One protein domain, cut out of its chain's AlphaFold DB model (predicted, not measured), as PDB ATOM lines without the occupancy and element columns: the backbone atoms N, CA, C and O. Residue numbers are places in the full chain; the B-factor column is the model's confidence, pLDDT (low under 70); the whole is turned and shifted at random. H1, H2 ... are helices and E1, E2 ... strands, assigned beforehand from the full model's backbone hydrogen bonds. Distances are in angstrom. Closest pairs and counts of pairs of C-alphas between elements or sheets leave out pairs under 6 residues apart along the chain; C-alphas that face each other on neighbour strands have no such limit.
ATOM      1  N   PRO A 147     147.133 124.522 142.989       78.69
ATOM      2  CA  PRO A 147     148.036 123.651 142.263       78.69
ATOM      3  C   PRO A 147     149.466 123.967 142.694       78.69
ATOM      4  O   PRO A 147     149.856 125.129 142.752       78.69
ATOM      5  N   ASP A 148     150.236 122.921 142.987       82.94
ATOM      6  CA  ASP A 148     151.656 123.029 143.323       82.94
ATOM      7  C   ASP A 148     152.365 123.974 142.324       82.94
ATOM      8  O   ASP A 148     152.358 123.691 141.115       82.94
ATOM      9  N   PRO A 149     152.939 125.104 142.786       88.06
ATOM     10  CA  PRO A 149     153.469 126.146 141.909       88.06
ATOM     11  C   PRO A 149     154.587 125.627 141.002       88.06
ATOM     12  O   PRO A 149     154.744 126.112 139.880       88.06
ATOM     13  N   LEU A 150     155.322 124.599 141.440       86.62
ATOM     14  CA  LEU A 150     156.346 123.959 140.619       86.62
ATOM     15  C   LEU A 150     155.727 123.265 139.406       86.62
ATOM     16  O   LEU A 150     156.205 123.440 138.288       86.62
ATOM     17  N   LYS A 151     154.615 122.545 139.592       83.62
ATOM     18  CA  LYS A 151     153.918 121.866 138.488       83.62
ATOM     19  C   LYS A 151     153.379 122.853 137.466       83.62
ATOM     20  O   LYS A 151     153.454 122.589 136.270       83.62
ATOM     21  N   VAL A 152     152.853 123.987 137.930       90.31
ATOM     22  CA  VAL A 152     152.365 125.058 137.049       90.31
ATOM     23  C   VAL A 152     153.512 125.647 136.230       90.31
ATOM     24  O   VAL A 152     153.347 125.876 135.033       90.31
ATOM     25  N   ARG A 153     154.681 125.858 136.847       90.19
ATOM     26  CA  ARG A 153     155.869 126.360 136.152       90.19
ATOM     27  C   ARG A 153     156.349 125.391 135.073       90.19
ATOM     28  O   ARG A 153     156.422 125.793 133.920       90.19
ATOM     29  N   TYR A 154     156.559 124.118 135.408       87.75
ATOM     30  CA  TYR A 154     156.968 123.106 134.425       87.75
ATOM     31  C   TYR A 154     155.962 122.953 133.285       87.75
ATOM     32  O   TYR A 154     156.352 122.808 132.131       87.75
ATOM     33  N   TRP A 155     154.663 123.009 133.591       91.56
ATOM     34  CA  TRP A 155     153.626 122.973 132.563       91.56
ATOM     35  C   TRP A 155     153.700 124.187 131.631       91.56
ATOM     36  O   TRP A 155     153.582 124.038 130.416       91.56
ATOM     37  N   ASN A 156     153.927 125.388 132.175       92.62
ATOM     38  CA  ASN A 156     154.129 126.591 131.370       92.62
ATOM     39  C   ASN A 156     155.377 126.479 130.492       92.62
ATOM     40  O   ASN A 156     155.291 126.777 129.302       92.62
ATOM     41  N   ASP A 157     156.494 126.009 131.040       90.94
ATOM     42  CA  ASP A 157     157.740 125.841 130.290       90.94
ATOM     43  C   ASP A 157     157.534 124.843 129.134       90.94
ATOM     44  O   ASP A 157     157.821 125.153 127.976       90.94
ATOM     45  N   ALA A 158     156.898 123.700 129.412       89.50
ATOM     46  CA  ALA A 158     156.537 122.702 128.407       89.50
ATOM     47  C   ALA A 158     155.553 123.225 127.348       89.50
ATOM     48  O   ALA A 158     155.637 122.844 126.184       89.50
ATOM     49  N   SER A 159     154.623 124.112 127.717       90.75
ATOM     50  CA  SER A 159     153.651 124.672 126.766       90.75
ATOM     51  C   SER A 159     154.263 125.639 125.748       90.75
ATOM     52  O   SER A 159     153.683 125.846 124.685       90.75
ATOM     53  N   HIS A 160     155.435 126.207 126.051       88.31
ATOM     54  CA  HIS A 160     156.189 127.055 125.122       88.31
ATOM     55  C   HIS A 160     157.290 126.282 124.382       88.31
ATOM     56  O   HIS A 160     157.878 126.807 123.432       88.31
ATOM     57  N   CYS A 161     157.572 125.043 124.792       86.75
ATOM     58  CA  CYS A 161     158.575 124.202 124.164       86.75
ATOM     59  C   CYS A 161     158.073 123.716 122.796       86.75
ATOM     60  O   CYS A 161     157.039 123.055 122.698       86.75
ATOM     61  N   LYS A 162     158.802 124.063 121.729       85.62
ATOM     62  CA  LYS A 162     158.491 123.636 120.351       85.62
ATOM     63  C   LYS A 162     159.146 122.313 119.971       85.62
ATOM     64  O   LYS A 162     158.776 121.733 118.957       85.62
ATOM     65  N   ASP A 163     160.134 121.878 120.745       84.62
ATOM     66  CA  ASP A 163     160.849 120.638 120.491       84.62
ATOM     67  C   ASP A 163     160.077 119.446 121.089       84.62
ATOM     68  O   ASP A 163     159.906 119.382 122.312       84.62
ATOM     69  N   PRO A 164     159.601 118.497 120.264       85.00
ATOM     70  CA  PRO A 164     158.856 117.346 120.757       85.00
ATOM     71  C   PRO A 164     159.719 116.364 121.564       85.00
ATOM     72  O   PRO A 164     159.161 115.639 122.389       85.00
ATOM     73  N   TYR A 165     161.047 116.342 121.377       86.31
ATOM     74  CA  TYR A 165     161.951 115.456 122.128       86.31
ATOM     75  C   TYR A 165     162.170 115.938 123.565       86.31
ATOM     76  O   TYR A 165     162.166 115.142 124.500       86.31
ATOM     77  N   SER A 166     162.273 117.256 123.755       85.69
ATOM     78  CA  SER A 166     162.309 117.896 125.081       85.69
ATOM     79  C   SER A 166     160.962 117.835 125.824       85.69
ATOM     80  O   SER A 166     160.872 118.129 127.019       85.69
ATOM     81  N   GLY A 167     159.902 117.443 125.117       89.12
ATOM     82  CA  GLY A 167     158.546 117.362 125.619       89.12
ATOM     83  C   GLY A 167     157.788 118.676 125.491       89.12
ATOM     84  O   GLY A 167     158.261 119.750 125.862       89.12
ATOM     85  N   THR A 168     156.570 118.574 124.980       92.75
ATOM     86  CA  THR A 168     155.711 119.709 124.656       92.75
ATOM     87  C   THR A 168     154.275 119.430 125.085       92.75
ATOM     88  O   THR A 168     153.865 118.278 125.236       92.75
ATOM     89  N   VAL A 169     153.493 120.478 125.329       91.25
ATOM     90  CA  VAL A 169     152.066 120.330 125.634       91.25
ATOM     91  C   VAL A 169     151.273 120.401 124.338       91.25
ATOM     92  O   VAL A 169     151.220 121.442 123.683       91.25
ATOM     93  N   LEU A 170     150.616 119.295 123.995       89.00
ATOM     94  CA  LEU A 170     149.768 119.185 122.816       89.00
ATOM     95  C   LEU A 170     148.316 119.006 123.202       89.00
ATOM     96  O   LEU A 170     147.970 118.376 124.200       89.00
ATOM     97  N   LYS A 171     147.452 119.514 122.334       85.19
ATOM     98  CA  LYS A 171     146.024 119.300 122.438       85.19
ATOM     99  C   LYS A 171     145.682 117.920 121.884       85.19
ATOM    100  O   LYS A 171     145.607 117.722 120.673       85.19
ATOM    101  N   VAL A 172     145.483 116.959 122.780       79.62
ATOM    102  CA  VAL A 172     145.212 115.562 122.440       79.62
ATOM    103  C   VAL A 172     143.739 115.264 122.688       79.62
ATOM    104  O   VAL A 172     143.166 115.597 123.728       79.62
ATOM    105  N   ARG A 173     143.101 114.620 121.714       78.69
ATOM    106  CA  ARG A 173     141.792 114.007 121.910       78.69
ATOM    107  C   ARG A 173     142.020 112.548 122.258       78.69
ATOM    108  O   ARG A 173     142.532 111.797 121.438       78.69
ATOM    109  N   VAL A 174     141.644 112.170 123.472       65.50
ATOM    110  CA  VAL A 174     141.679 110.769 123.887       65.50
ATOM    111  C   VAL A 174     140.428 110.107 123.326       65.50
ATOM    112  O   VAL A 174     139.320 110.407 123.773       65.50
ATOM    113  N   ASP A 175     140.596 109.251 122.319       61.66
ATOM    114  CA  ASP A 175     139.486 108.455 121.806       61.66
ATOM    115  C   ASP A 175     139.172 107.331 122.797       61.66
ATOM    116  O   ASP A 175     139.853 106.306 122.887       61.66
ATOM    117  N   MET A 176     138.134 107.547 123.599       56.50
ATOM    118  CA  MET A 176     137.590 106.477 124.410       56.50
ATOM    119  C   MET A 176     136.771 105.576 123.491       56.50
ATOM    120  O   MET A 176     135.705 105.975 123.031       56.50
ATOM    121  N   HIS A 177     137.212 104.323 123.328       45.97
ATOM    122  CA  HIS A 177     136.529 103.281 122.540       45.97
ATOM    123  C   HIS A 177     135.026 103.135 122.873       45.97
ATOM    124  O   HIS A 177     134.248 102.568 122.107       45.97
ATOM    125  N   ASN A 178     134.586 103.670 124.014       43.31
ATOM    126  CA  ASN A 178     133.183 103.857 124.328       43.31
ATOM    127  C   ASN A 178     132.629 105.182 123.756       43.31
ATOM    128  O   ASN A 178     132.662 106.226 124.415       43.31
ATOM    129  N   ARG A 179     131.998 105.109 122.574       46.88
ATOM    130  CA  ARG A 179     131.281 106.224 121.912       46.88
ATOM    131  C   ARG A 179     130.235 106.934 122.787       46.88
ATOM    132  O   ARG A 179     129.923 108.093 122.534       46.88
ATOM    133  N   LEU A 180     129.675 106.279 123.810       45.22
ATOM    134  CA  LEU A 180     128.722 106.925 124.728       45.22
ATOM    135  C   LEU A 180     129.412 107.851 125.744       45.22
ATOM    136  O   LEU A 180     128.752 108.727 126.306       45.22
ATOM    137  N   MET A 181     130.719 107.668 125.964       43.22
ATOM    138  CA  MET A 181     131.550 108.493 126.845       43.22
ATOM    139  C   MET A 181     132.219 109.652 126.091       43.22
ATOM    140  O   MET A 181     132.387 110.721 126.674       43.22
ATOM    141  N   ASP A 182     132.505 109.507 124.792       56.59
ATOM    142  CA  ASP A 182     133.015 110.596 123.937       56.59
ATOM    143  C   ASP A 182     131.894 111.487 123.358       56.59
ATOM    144  O   ASP A 182     131.843 111.800 122.172       56.59
ATOM    145  N   ARG A 183     130.935 111.903 124.193       51.53
ATOM    146  CA  ARG A 183     129.816 112.758 123.747       51.53
ATOM    147  C   ARG A 183     130.199 114.214 123.500       51.53
ATOM    148  O   ARG A 183     129.420 114.949 122.904       51.53
ATOM    149  N   VAL A 184     131.338 114.656 124.027       61.97
ATOM    150  CA  VAL A 184     131.725 116.076 124.014       61.97
ATOM    151  C   VAL A 184     132.821 116.345 122.984       61.97
ATOM    152  O   VAL A 184     133.086 117.509 122.699       61.97
ATOM    153  N   HIS A 185     133.448 115.302 122.416       68.25
ATOM    154  CA  HIS A 185     134.584 115.429 121.494       68.25
ATOM    155  C   HIS A 185     135.625 116.428 122.012       68.25
ATOM    156  O   HIS A 185     136.191 117.235 121.270       68.25
ATOM    157  N   LYS A 186     135.820 116.422 123.335       74.62
ATOM    158  CA  LYS A 186     136.630 117.422 124.007       74.62
ATOM    159  C   LYS A 186     138.084 117.018 123.862       74.62
ATOM    160  O   LYS A 186     138.469 115.906 124.202       74.62
ATOM    161  N   SER A 187     138.880 117.939 123.347       80.56
ATOM    162  CA  SER A 187     140.326 117.820 123.391       80.56
ATOM    163  C   SER A 187     140.852 118.399 124.700       80.56
ATOM    164  O   SER A 187     140.378 119.448 125.148       80.56
ATOM    165  N   ASP A 188     141.826 117.712 125.287       81.94
ATOM    166  CA  ASP A 188     142.514 118.125 126.505       81.94
ATOM    167  C   ASP A 188     143.981 118.423 126.185       81.94
ATOM    168  O   ASP A 188     144.589 117.773 125.333       81.94
ATOM    169  N   ASP A 189     144.566 119.375 126.900       87.06
ATOM    170  CA  ASP A 189     145.997 119.647 126.806       87.06
ATOM    171  C   ASP A 189     146.759 118.593 127.622       87.06
ATOM    172  O   ASP A 189     146.509 118.414 128.820       87.06
ATOM    173  N   ARG A 190     147.659 117.864 126.959       87.75
ATOM    174  CA  ARG A 190     148.452 116.763 127.515       87.75
ATOM    175  C   ARG A 190     149.927 117.013 127.257       87.75
ATOM    176  O   ARG A 190     150.302 117.503 126.196       87.75
ATOM    177  N   TYR A 191     150.766 116.643 128.216       88.50
ATOM    178  CA  TYR A 191     152.210 116.636 128.005       88.50
ATOM    179  C   TYR A 191     152.596 115.422 127.157       88.50
ATOM    180  O   TYR A 191     152.212 114.295 127.479       88.50
ATOM    181  N   VAL A 192     153.324 115.661 126.073       91.00
ATOM    182  CA  VAL A 192     153.722 114.662 125.083       91.00
ATOM    183  C   VAL A 192     155.226 114.734 124.880       91.00
ATOM    184  O   VAL A 192     155.787 115.822 124.780       91.00
ATOM    185  N   VAL A 193     155.872 113.575 124.804       91.69
ATOM    186  CA  VAL A 193     157.311 113.437 124.573       91.69
ATOM    187  C   VAL A 193     157.518 112.457 123.432       91.69
ATOM    188  O   VAL A 193     157.042 111.322 123.489       91.69
ATOM    189  N   LEU A 194     158.209 112.896 122.387       90.50
ATOM    190  CA  LEU A 194     158.619 112.030 121.292       90.50
ATOM    191  C   LEU A 194     159.932 111.341 121.659       90.50
ATOM    192  O   LEU A 194     160.904 111.992 122.029       90.50
ATOM    193  N   MET A 195     159.957 110.021 121.544       89.19
ATOM    194  CA  MET A 195     161.151 109.195 121.705       89.19
ATOM    195  C   MET A 195     161.534 108.578 120.368       89.19
ATOM    196  O   MET A 195     160.776 108.641 119.405       89.19
ATOM    197  N   GLU A 196     162.697 107.931 120.321       89.50
ATOM    198  CA  GLU A 196     163.221 107.309 119.098       89.50
ATOM    199  C   GLU A 196     162.268 106.267 118.491       89.50
ATOM    200  O   GLU A 196     162.203 106.123 117.274       89.50
ATOM    201  N   SER A 197     161.513 105.549 119.328       86.69
ATOM    202  CA  SER A 197     160.640 104.442 118.906       86.69
ATOM    203  C   SER A 197     159.168 104.621 119.276       86.69
ATOM    204  O   SER A 197     158.317 103.859 118.809       86.69
ATOM    205  N   ALA A 198     158.833 105.619 120.095       88.19
ATOM    206  CA  ALA A 198     157.479 105.795 120.602       88.19
ATOM    207  C   ALA A 198     157.135 107.259 120.885       88.19
ATOM    208  O   ALA A 198     157.981 108.057 121.275       88.19
ATOM    209  N   LEU A 199     155.857 107.593 120.750       87.75
ATOM    210  CA  LEU A 199     155.265 108.810 121.277       87.75
ATOM    211  C   LEU A 199     154.707 108.513 122.670       87.75
ATOM    212  O   LEU A 199     153.830 107.662 122.826       87.75
ATOM    213  N   MET A 200     155.208 109.208 123.686       85.56
ATOM    214  CA  MET A 200     154.711 109.090 125.051       85.56
ATOM    215  C   MET A 200     153.748 110.224 125.375       85.56
ATOM    216  O   MET A 200     154.097 111.396 125.266       85.56
ATOM    217  N   VAL A 201     152.539 109.879 125.811       86.31
ATOM    218  CA  VAL A 201     151.487 110.831 126.185       86.31
ATOM    219  C   VAL A 201     151.199 110.684 127.674       86.31
ATOM    220  O   VAL A 201     150.836 109.611 128.155       86.31
ATOM    221  N   SER A 202     151.384 111.757 128.437       84.75
ATOM    222  CA  SER A 202     151.087 111.758 129.867       84.75
ATOM    223  C   SER A 202     149.583 111.879 130.107       84.75
ATOM    224  O   SER A 202     148.887 112.662 129.456       84.75
ATOM    225  N   THR A 203     149.074 111.186 131.129       79.44
ATOM    226  CA  THR A 203     147.696 111.390 131.599       79.44
ATOM    227  C   THR A 203     147.528 112.661 132.433       79.44
ATOM    228  O   THR A 203     146.430 112.918 132.932       79.44
ATOM    229  N   LEU A 204     148.590 113.445 132.638       78.75
ATOM    230  CA  LEU A 204     148.494 114.742 133.299       78.75
ATOM    231  C   LEU A 204     147.682 115.717 132.438       78.75
ATOM    232  O   LEU A 204     147.817 115.761 131.218       78.75
ATOM    233  N   ILE A 205     146.818 116.476 133.106       82.00
ATOM    234  CA  ILE A 205     146.013 117.566 132.541       82.00
ATOM    235  C   ILE A 205     146.534 118.862 133.162       82.00
ATOM    236  O   ILE A 205     147.028 118.817 134.294       82.00
ATOM    237  N   ASP A 206     146.404 119.993 132.460       86.62
ATOM    238  CA  ASP A 206     146.837 121.301 132.964       86.62
ATOM    239  C   ASP A 206     146.355 121.500 134.414       86.62
ATOM    240  O   ASP A 206     145.138 121.531 134.662       86.62
ATOM    241  N   PRO A 207     147.279 121.648 135.384       83.50
ATOM    242  CA  PRO A 207     146.938 121.747 136.798       83.50
ATOM    243  C   PRO A 207     146.039 122.951 137.119       83.50
ATOM    244  O   PRO A 207     145.335 122.934 138.128       83.50
ATOM    245  N   ARG A 208     145.995 123.974 136.255       82.25
ATOM    246  CA  ARG A 208     145.117 125.149 136.396       82.25
ATOM    247  C   ARG A 208     143.661 124.843 136.053       82.25
ATOM    248  O   ARG A 208     142.746 125.472 136.585       82.25
ATOM    249  N   THR A 209     143.421 123.859 135.190       73.62
ATOM    250  CA  THR A 209     142.064 123.513 134.734       73.62
ATOM    251  C   THR A 209     141.264 122.715 135.763       73.62
ATOM    252  O   THR A 209     140.042 122.628 135.649       73.62
ATOM    253  N   LEU A 210     141.906 122.203 136.822       64.81
ATOM    254  CA  LEU A 210     141.245 121.406 137.864       64.81
ATOM    255  C   LEU A 210     140.194 122.176 138.693       64.81
ATOM    256  O   LEU A 210     139.444 121.557 139.446       64.81
ATOM    257  N   GLY A 211     140.093 123.500 138.541       57.25
ATOM    258  CA  GLY A 211     139.062 124.328 139.183       57.25
ATOM    259  C   GLY A 211     138.330 125.293 138.249       57.25
ATOM    260  O   GLY A 211     137.293 125.837 138.630       57.25
ATOM    261  N   GLN A 212     138.830 125.497 137.030       52.09
ATOM    262  CA  GLN A 212     138.226 126.383 136.042       52.09
ATOM    263  C   GLN A 212     137.700 125.545 134.885       52.09
ATOM    264  O   GLN A 212     138.452 124.990 134.084       52.09
ATOM    265  N   SER A 213     136.374 125.442 134.802       43.84
ATOM    266  CA  SER A 213     135.729 124.955 133.593       43.84
ATOM    267  C   SER A 213     136.166 125.838 132.423       43.84
ATOM    268  O   SER A 213     135.828 127.017 132.397       43.84
ATOM    269  N   GLU A 214     136.876 125.234 131.469       46.44
ATOM    270  CA  GLU A 214     137.138 125.770 130.126       46.44
ATOM    271  C   GLU A 214     138.178 126.906 130.059       46.44
ATOM    272  O   GLU A 214     137.876 128.022 129.644       46.44
ATOM    273  N   GLY A 242     143.502 113.699 115.445       36.50
ATOM    274  CA  GLY A 242     143.415 112.651 116.469       36.50
ATOM    275  C   GLY A 242     143.776 111.244 115.993       36.50
ATOM    276  O   GLY A 242     142.992 110.592 115.311       36.50
ATOM    277  N   GLY A 243     144.951 110.767 116.405       37.66
ATOM    278  CA  GLY A 243     145.271 109.340 116.425       37.66
ATOM    279  C   GLY A 243     144.691 108.679 117.678       37.66
ATOM    280  O   GLY A 243     144.592 109.318 118.726       37.66
ATOM    281  N   LEU A 244     144.291 107.416 117.542       39.41
ATOM    282  CA  LEU A 244     143.822 106.551 118.626       39.41
ATOM    283  C   LEU A 244     144.921 106.376 119.681       39.41
ATOM    284  O   LEU A 244     146.077 106.132 119.340       39.41
ATOM    285  N   VAL A 245     144.543 106.477 120.951       42.78
ATOM    286  CA  VAL A 245     145.421 106.286 122.110       42.78
ATOM    287  C   VAL A 245     144.770 105.197 122.989       42.78
ATOM    288  O   VAL A 245     143.583 105.268 123.318       42.78
ATOM    289  N   ASN A 246     145.514 104.127 123.258       41.66
ATOM    290  CA  ASN A 246     145.203 102.991 124.125       41.66
ATOM    291  C   ASN A 246     145.169 103.380 125.627       41.66
ATOM    292  O   ASN A 246     145.547 104.469 126.023       41.66
ATOM    293  N   PRO A 247     144.698 102.525 126.549       40.03
ATOM    294  CA  PRO A 247     144.737 102.860 127.974       40.03
ATOM    295  C   PRO A 247     146.185 103.016 128.504       40.03
ATOM    296  O   PRO A 247     147.052 102.201 128.170       40.03
ATOM    297  N   PRO A 248     146.451 104.012 129.375       45.56
ATOM    298  CA  PRO A 248     147.779 104.281 129.927       45.56
ATOM    299  C   PRO A 248     148.273 103.115 130.793       45.56
ATOM    300  O   PRO A 248     147.535 102.583 131.625       45.56
ATOM    301  N   LYS A 249     149.545 102.738 130.632       49.91
ATOM    302  CA  LYS A 249     150.217 101.713 131.441       49.91
ATOM    303  C   LYS A 249     151.049 102.407 132.522       49.91
ATOM    304  O   LYS A 249     151.882 103.261 132.235       49.91
ATOM    305  N   THR A 250     150.853 102.047 133.789       47.50
ATOM    306  CA  THR A 250     151.707 102.552 134.874       47.50
ATOM    307  C   THR A 250     153.114 101.971 134.733       47.50
ATOM    308  O   THR A 250     153.268 100.749 134.681       47.50
ATOM    309  N   MET A 251     154.140 102.828 134.700       48.00
ATOM    310  CA  MET A 251     155.543 102.420 134.832       48.00
ATOM    311  C   MET A 251     155.759 101.833 136.231       48.00
ATOM    312  O   MET A 251     156.112 102.537 137.176       48.00
ATOM    313  N   ASN A 252     155.501 100.540 136.402       46.47
ATOM    314  CA  ASN A 252     155.865  99.867 137.638       46.47
ATOM    315  C   ASN A 252     157.390  99.779 137.698       46.47
ATOM    316  O   ASN A 252     158.021  99.184 136.825       46.47
ATOM    317  N   ASP A 279     165.651 111.162 131.148       75.88
ATOM    318  CA  ASP A 279     165.794 112.360 131.971       75.88
ATOM    319  C   ASP A 279     164.520 113.224 131.932       75.88
ATOM    320  O   ASP A 279     164.496 114.386 131.545       75.88
ATOM    321  N   LEU A 280     163.395 112.601 132.286       76.56
ATOM    322  CA  LEU A 280     162.117 113.279 132.459       76.56
ATOM    323  C   LEU A 280     162.098 113.999 133.814       76.56
ATOM    324  O   LEU A 280     162.518 113.410 134.823       76.56
ATOM    325  N   PRO A 281     161.516 115.211 133.898       74.06
ATOM    326  CA  PRO A 281     161.304 115.865 135.180       74.06
ATOM    327  C   PRO A 281     160.516 114.950 136.128       74.06
ATOM    328  O   PRO A 281     159.554 114.283 135.733       74.06
ATOM    329  N   GLN A 282     160.915 114.918 137.401       75.50
ATOM    330  CA  GLN A 282     160.424 113.956 138.398       75.50
ATOM    331  C   GLN A 282     158.890 113.925 138.522       75.50
ATOM    332  O   GLN A 282     158.302 112.873 138.776       75.50
ATOM    333  N   MET A 283     158.227 115.060 138.286       71.50
ATOM    334  CA  MET A 283     156.768 115.149 138.319       71.50
ATOM    335  C   MET A 283     156.077 114.330 137.222       71.50
ATOM    336  O   MET A 283     155.008 113.772 137.466       71.50
ATOM    337  N   PHE A 284     156.685 114.227 136.040       71.75
ATOM    338  CA  PHE A 284     156.134 113.455 134.932       71.75
ATOM    339  C   PHE A 284     156.457 111.966 135.106       71.75
ATOM    340  O   PHE A 284     155.615 111.124 134.806       71.75
ATOM    341  N   LYS A 285     157.599 111.621 135.723       77.06
ATOM    342  CA  LYS A 285     157.950 110.231 136.089       77.06
ATOM    343  C   LYS A 285     156.910 109.567 137.003       77.06
ATOM    344  O   LYS A 285     156.703 108.362 136.917       77.06
ATOM    345  N   ALA A 286     156.247 110.339 137.865       72.25
ATOM    346  CA  ALA A 286     155.204 109.834 138.762       72.25
ATOM    347  C   ALA A 286     153.824 109.685 138.095       72.25
ATOM    348  O   ALA A 286     152.920 109.092 138.686       72.25
ATOM    349  N   SER A 287     153.633 110.247 136.898       72.56
ATOM    350  CA  SER A 287     152.353 110.174 136.196       72.56
ATOM    351  C   SER A 287     152.200 108.870 135.411       72.56
ATOM    352  O   SER A 287     153.193 108.333 134.924       72.56
ATOM    353  N   PRO A 288     150.972 108.346 135.263       75.56
ATOM    354  CA  PRO A 288     150.699 107.314 134.278       75.56
ATOM    355  C   PRO A 288     151.008 107.832 132.871       75.56
ATOM    356  O   PRO A 288     150.690 108.978 132.530       75.56
ATOM    357  N   TRP A 289     151.599 106.964 132.057       75.44
ATOM    358  CA  TRP A 289     151.936 107.264 130.677       75.44
ATOM    359  C   TRP A 289     151.249 106.301 129.745       75.44
ATOM    360  O   TRP A 289     151.025 105.129 130.049       75.44
ATOM    361  N   GLU A 290     150.981 106.807 128.566       79.12
ATOM    362  CA  GLU A 290     150.633 106.000 127.434       79.12
ATOM    363  C   GLU A 290     151.778 106.009 126.431       79.12
ATOM    364  O   GLU A 290     152.377 107.054 126.184       79.12
ATOM    365  N   VAL A 291     152.111 104.839 125.896       81.62
ATOM    366  CA  VAL A 291     153.231 104.657 124.973       81.62
ATOM    367  C   VAL A 291     152.660 104.183 123.648       81.62
ATOM    368  O   VAL A 291     152.122 103.078 123.577       81.62
ATOM    369  N   ILE A 292     152.780 105.016 122.617       82.12
ATOM    370  CA  ILE A 292     152.311 104.736 121.260       82.12
ATOM    371  C   ILE A 292     153.537 104.457 120.389       82.12
ATOM    372  O   ILE A 292     154.313 105.378 120.132       82.12
ATOM    373  N   PRO A 293     153.755 103.222 119.919       84.94
ATOM    374  CA  PRO A 293     154.857 102.932 119.011       84.94
ATOM    375  C   PRO A 293     154.747 103.758 117.722       84.94
ATOM    376  O   PRO A 293     153.673 103.852 117.122       84.94
ATOM    377  N   LEU A 294     155.859 104.322 117.245       83.62
ATOM    378  CA  LEU A 294     155.868 105.109 116.001       83.62
ATOM    379  C   LEU A 294     155.484 104.271 114.773       83.62
ATOM    380  O   LEU A 294     154.909 104.788 113.816       83.62
ATOM    381  N   GLU A 295     155.732 102.962 114.828       82.19
ATOM    382  CA  GLU A 295     155.299 102.003 113.810       82.19
ATOM    383  C   GLU A 295     153.773 101.921 113.664       82.19
ATOM    384  O   GLU A 295     153.266 101.619 112.585       82.19
ATOM    385  N   GLU A 296     153.015 102.159 114.736       77.31
ATOM    386  CA  GLU A 296     151.551 102.180 114.668       77.31
ATOM    387  C   GLU A 296     151.062 103.475 114.014       77.31
ATOM    388  O   GLU A 296     150.162 103.449 113.173       77.31
ATOM    389  N   ILE A 297     151.717 104.597 114.321       77.50
ATOM    390  CA  ILE A 297     151.403 105.907 113.742       77.50
ATOM    391  C   ILE A 297     151.664 105.903 112.228       77.50
ATOM    392  O   ILE A 297     150.838 106.396 111.452       77.50
ATOM    393  N   SER A 298     152.765 105.293 111.782       76.00
ATOM    394  CA  SER A 298     153.079 105.186 110.352       76.00
ATOM    395  C   SER A 298     152.089 104.289 109.596       76.00
ATOM    396  O   SER A 298     151.693 104.625 108.479       76.00
ATOM    397  N   LYS A 299     151.603 103.202 110.214       72.75
ATOM    398  CA  LYS A 299     150.561 102.332 109.634       72.75
ATOM    399  C   LYS A 299     149.242 103.071 109.425       72.75
ATOM    400  O   LYS A 299     148.632 102.921 108.369       72.75
ATOM    401  N   VAL A 300     148.820 103.886 110.393       65.06
ATOM    402  CA  VAL A 300     147.592 104.690 110.272       65.06
ATOM    403  C   VAL A 300     147.737 105.739 109.168       65.06
ATOM    404  O   VAL A 300     146.817 105.910 108.373       65.06
ATOM    405  N   SER A 301     148.903 106.385 109.047       58.84
ATOM    406  CA  SER A 301     149.163 107.345 107.961       58.84
ATOM    407  C   SER A 301     148.963 106.729 106.568       58.84
ATOM    408  O   SER A 301     148.432 107.395 105.675       58.84
ATOM    409  N   ASN A 302     149.322 105.452 106.401       55.06
ATOM    410  CA  ASN A 302     149.222 104.733 105.128       55.06
ATOM    411  C   ASN A 302     147.810 104.219 104.798       55.06
ATOM    412  O   ASN A 302     147.541 103.947 103.637       55.06
ATOM    413  N   GLN A 303     146.911 104.076 105.779       48.34
ATOM    414  CA  GLN A 303     145.522 103.638 105.544       48.34
ATOM    415  C   GLN A 303     144.562 104.788 105.212       48.34
ATOM    416  O   GLN A 303     143.439 104.550 104.778       48.34
ATOM    417  N   VAL A 304     144.985 106.032 105.444       45.53
ATOM    418  CA  VAL A 304     144.202 107.252 105.180       45.53
ATOM    419  C   VAL A 304     144.730 107.966 103.920       45.53
ATOM    420  O   VAL A 304     144.651 109.188 103.802       45.53
ATOM    421  N   LEU A 305     145.340 107.215 103.000       36.25
ATOM    422  CA  LEU A 305     145.729 107.624 101.644       36.25
ATOM    423  C   LEU A 305     145.031 106.707 100.644       36.25
ATOM    424  O   LEU A 305     144.586 107.246  99.610       36.25
TER     425      LEU A 305
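This is residues 147 to 214, 242 to 252 and 279 to 305 of the 305 residues of an uncharacterized protein of Symbiodinium microadriaticum (UniProt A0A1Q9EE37). A strongly twisted sheet of four strands makes the middle of the domain, with helix H1 crossing one face and helix H3 running on from strand E4 at the other end of the longest axis. The short helix H2 only grazes the sheet, and a wide loop, residues 173 to 187, swings away between E1 and E2. The printed part has 106 residues, with three named helices and four named strands in the order H1 E1 E2 E3 H2 E4 H3; the sheet's order is E1 - E2 - E3 - E4, all antiparallel. The class is mixed, helices and strands, with 51 residues, under half, in named elements. The whole is compact, with a radius of gyration of the C-alphas of 14.4 A and spans of 44 by 34 by 29 A.

H1, residues 149 to 160, begins with C-alpha 149 at (153.469, 126.146, 141.909) and is 17.0 A long. E1 is residues 168 to 172, 11.5 A. E2 is residues 188 to 194, 18.0 A. E3, residues 198 to 205, is 20.3 A long and begins with C-alpha 198 at (157.479, 105.795, 120.602). H2 is residues 282 to 285, 5.0 A. E4 is residues 289 to 293, 12.8 A. H3, residues 294 to 303, is 14.8 A long and ends with C-alpha 303 at (145.522, 103.638, 105.544).

E1, E2 and E3 form a meander, each strand the antiparallel neighbour of the one before. In the hairpin E1 and E2, N 170 and O 190 are 2.9 A apart, within hydrogen-bond range. In the hairpin E2 and E3, N 193 and O 200 are 2.8 A apart. E4 is antiparallel to E3 at 155 degrees, with N 199 and O 292 2.8 A apart. E1 and E4 are the edge strands. H1 is on the sheet at a height of 10.4 A, making two layers, a helix on one face of a sheet. It runs across the strands, at 77 degrees to E1 on the local plane, over E1, E3 and, only just, with 3 C-alphas, E2. Its closest C-alphas to E1 are those of Ser 159 and Val 169, 4.8 A. H2 only grazes the sheet with residues 283 to 285; its closest C-alphas to E3 are those of Phe 284 and Ser 202, 7.3 A. H1 and H2 are close but not clearly touching: the closest C-alphas, of Lys 151 and Met 283, are 7.3 A apart. H3 only grazes the sheet with residues 294 to 297, and its closest C-alphas to E3 are those of Leu 294 and Ala 198, 4.9 A. H3 is apart from H1 and H2. In H1 and H3 every O i to N i+4 pair is within hydrogen-bond range; H2 is too short for such a pair.

The two C-alphas farthest apart, those of Pro 149 and Leu 305, the chain's last residue, are 45.0 A apart. Residues 215 to 241 and 253 to 278 are not printed, with gaps of 20.0 A and 16.9 A between the C-alphas across the cuts. The link E1 to E2, 15 residues, is long. Mean pLDDT of the printed part is 72.6; it is under 70 in residues 174 to 185, 210 to 214, 242 to 252 and 300 to 305.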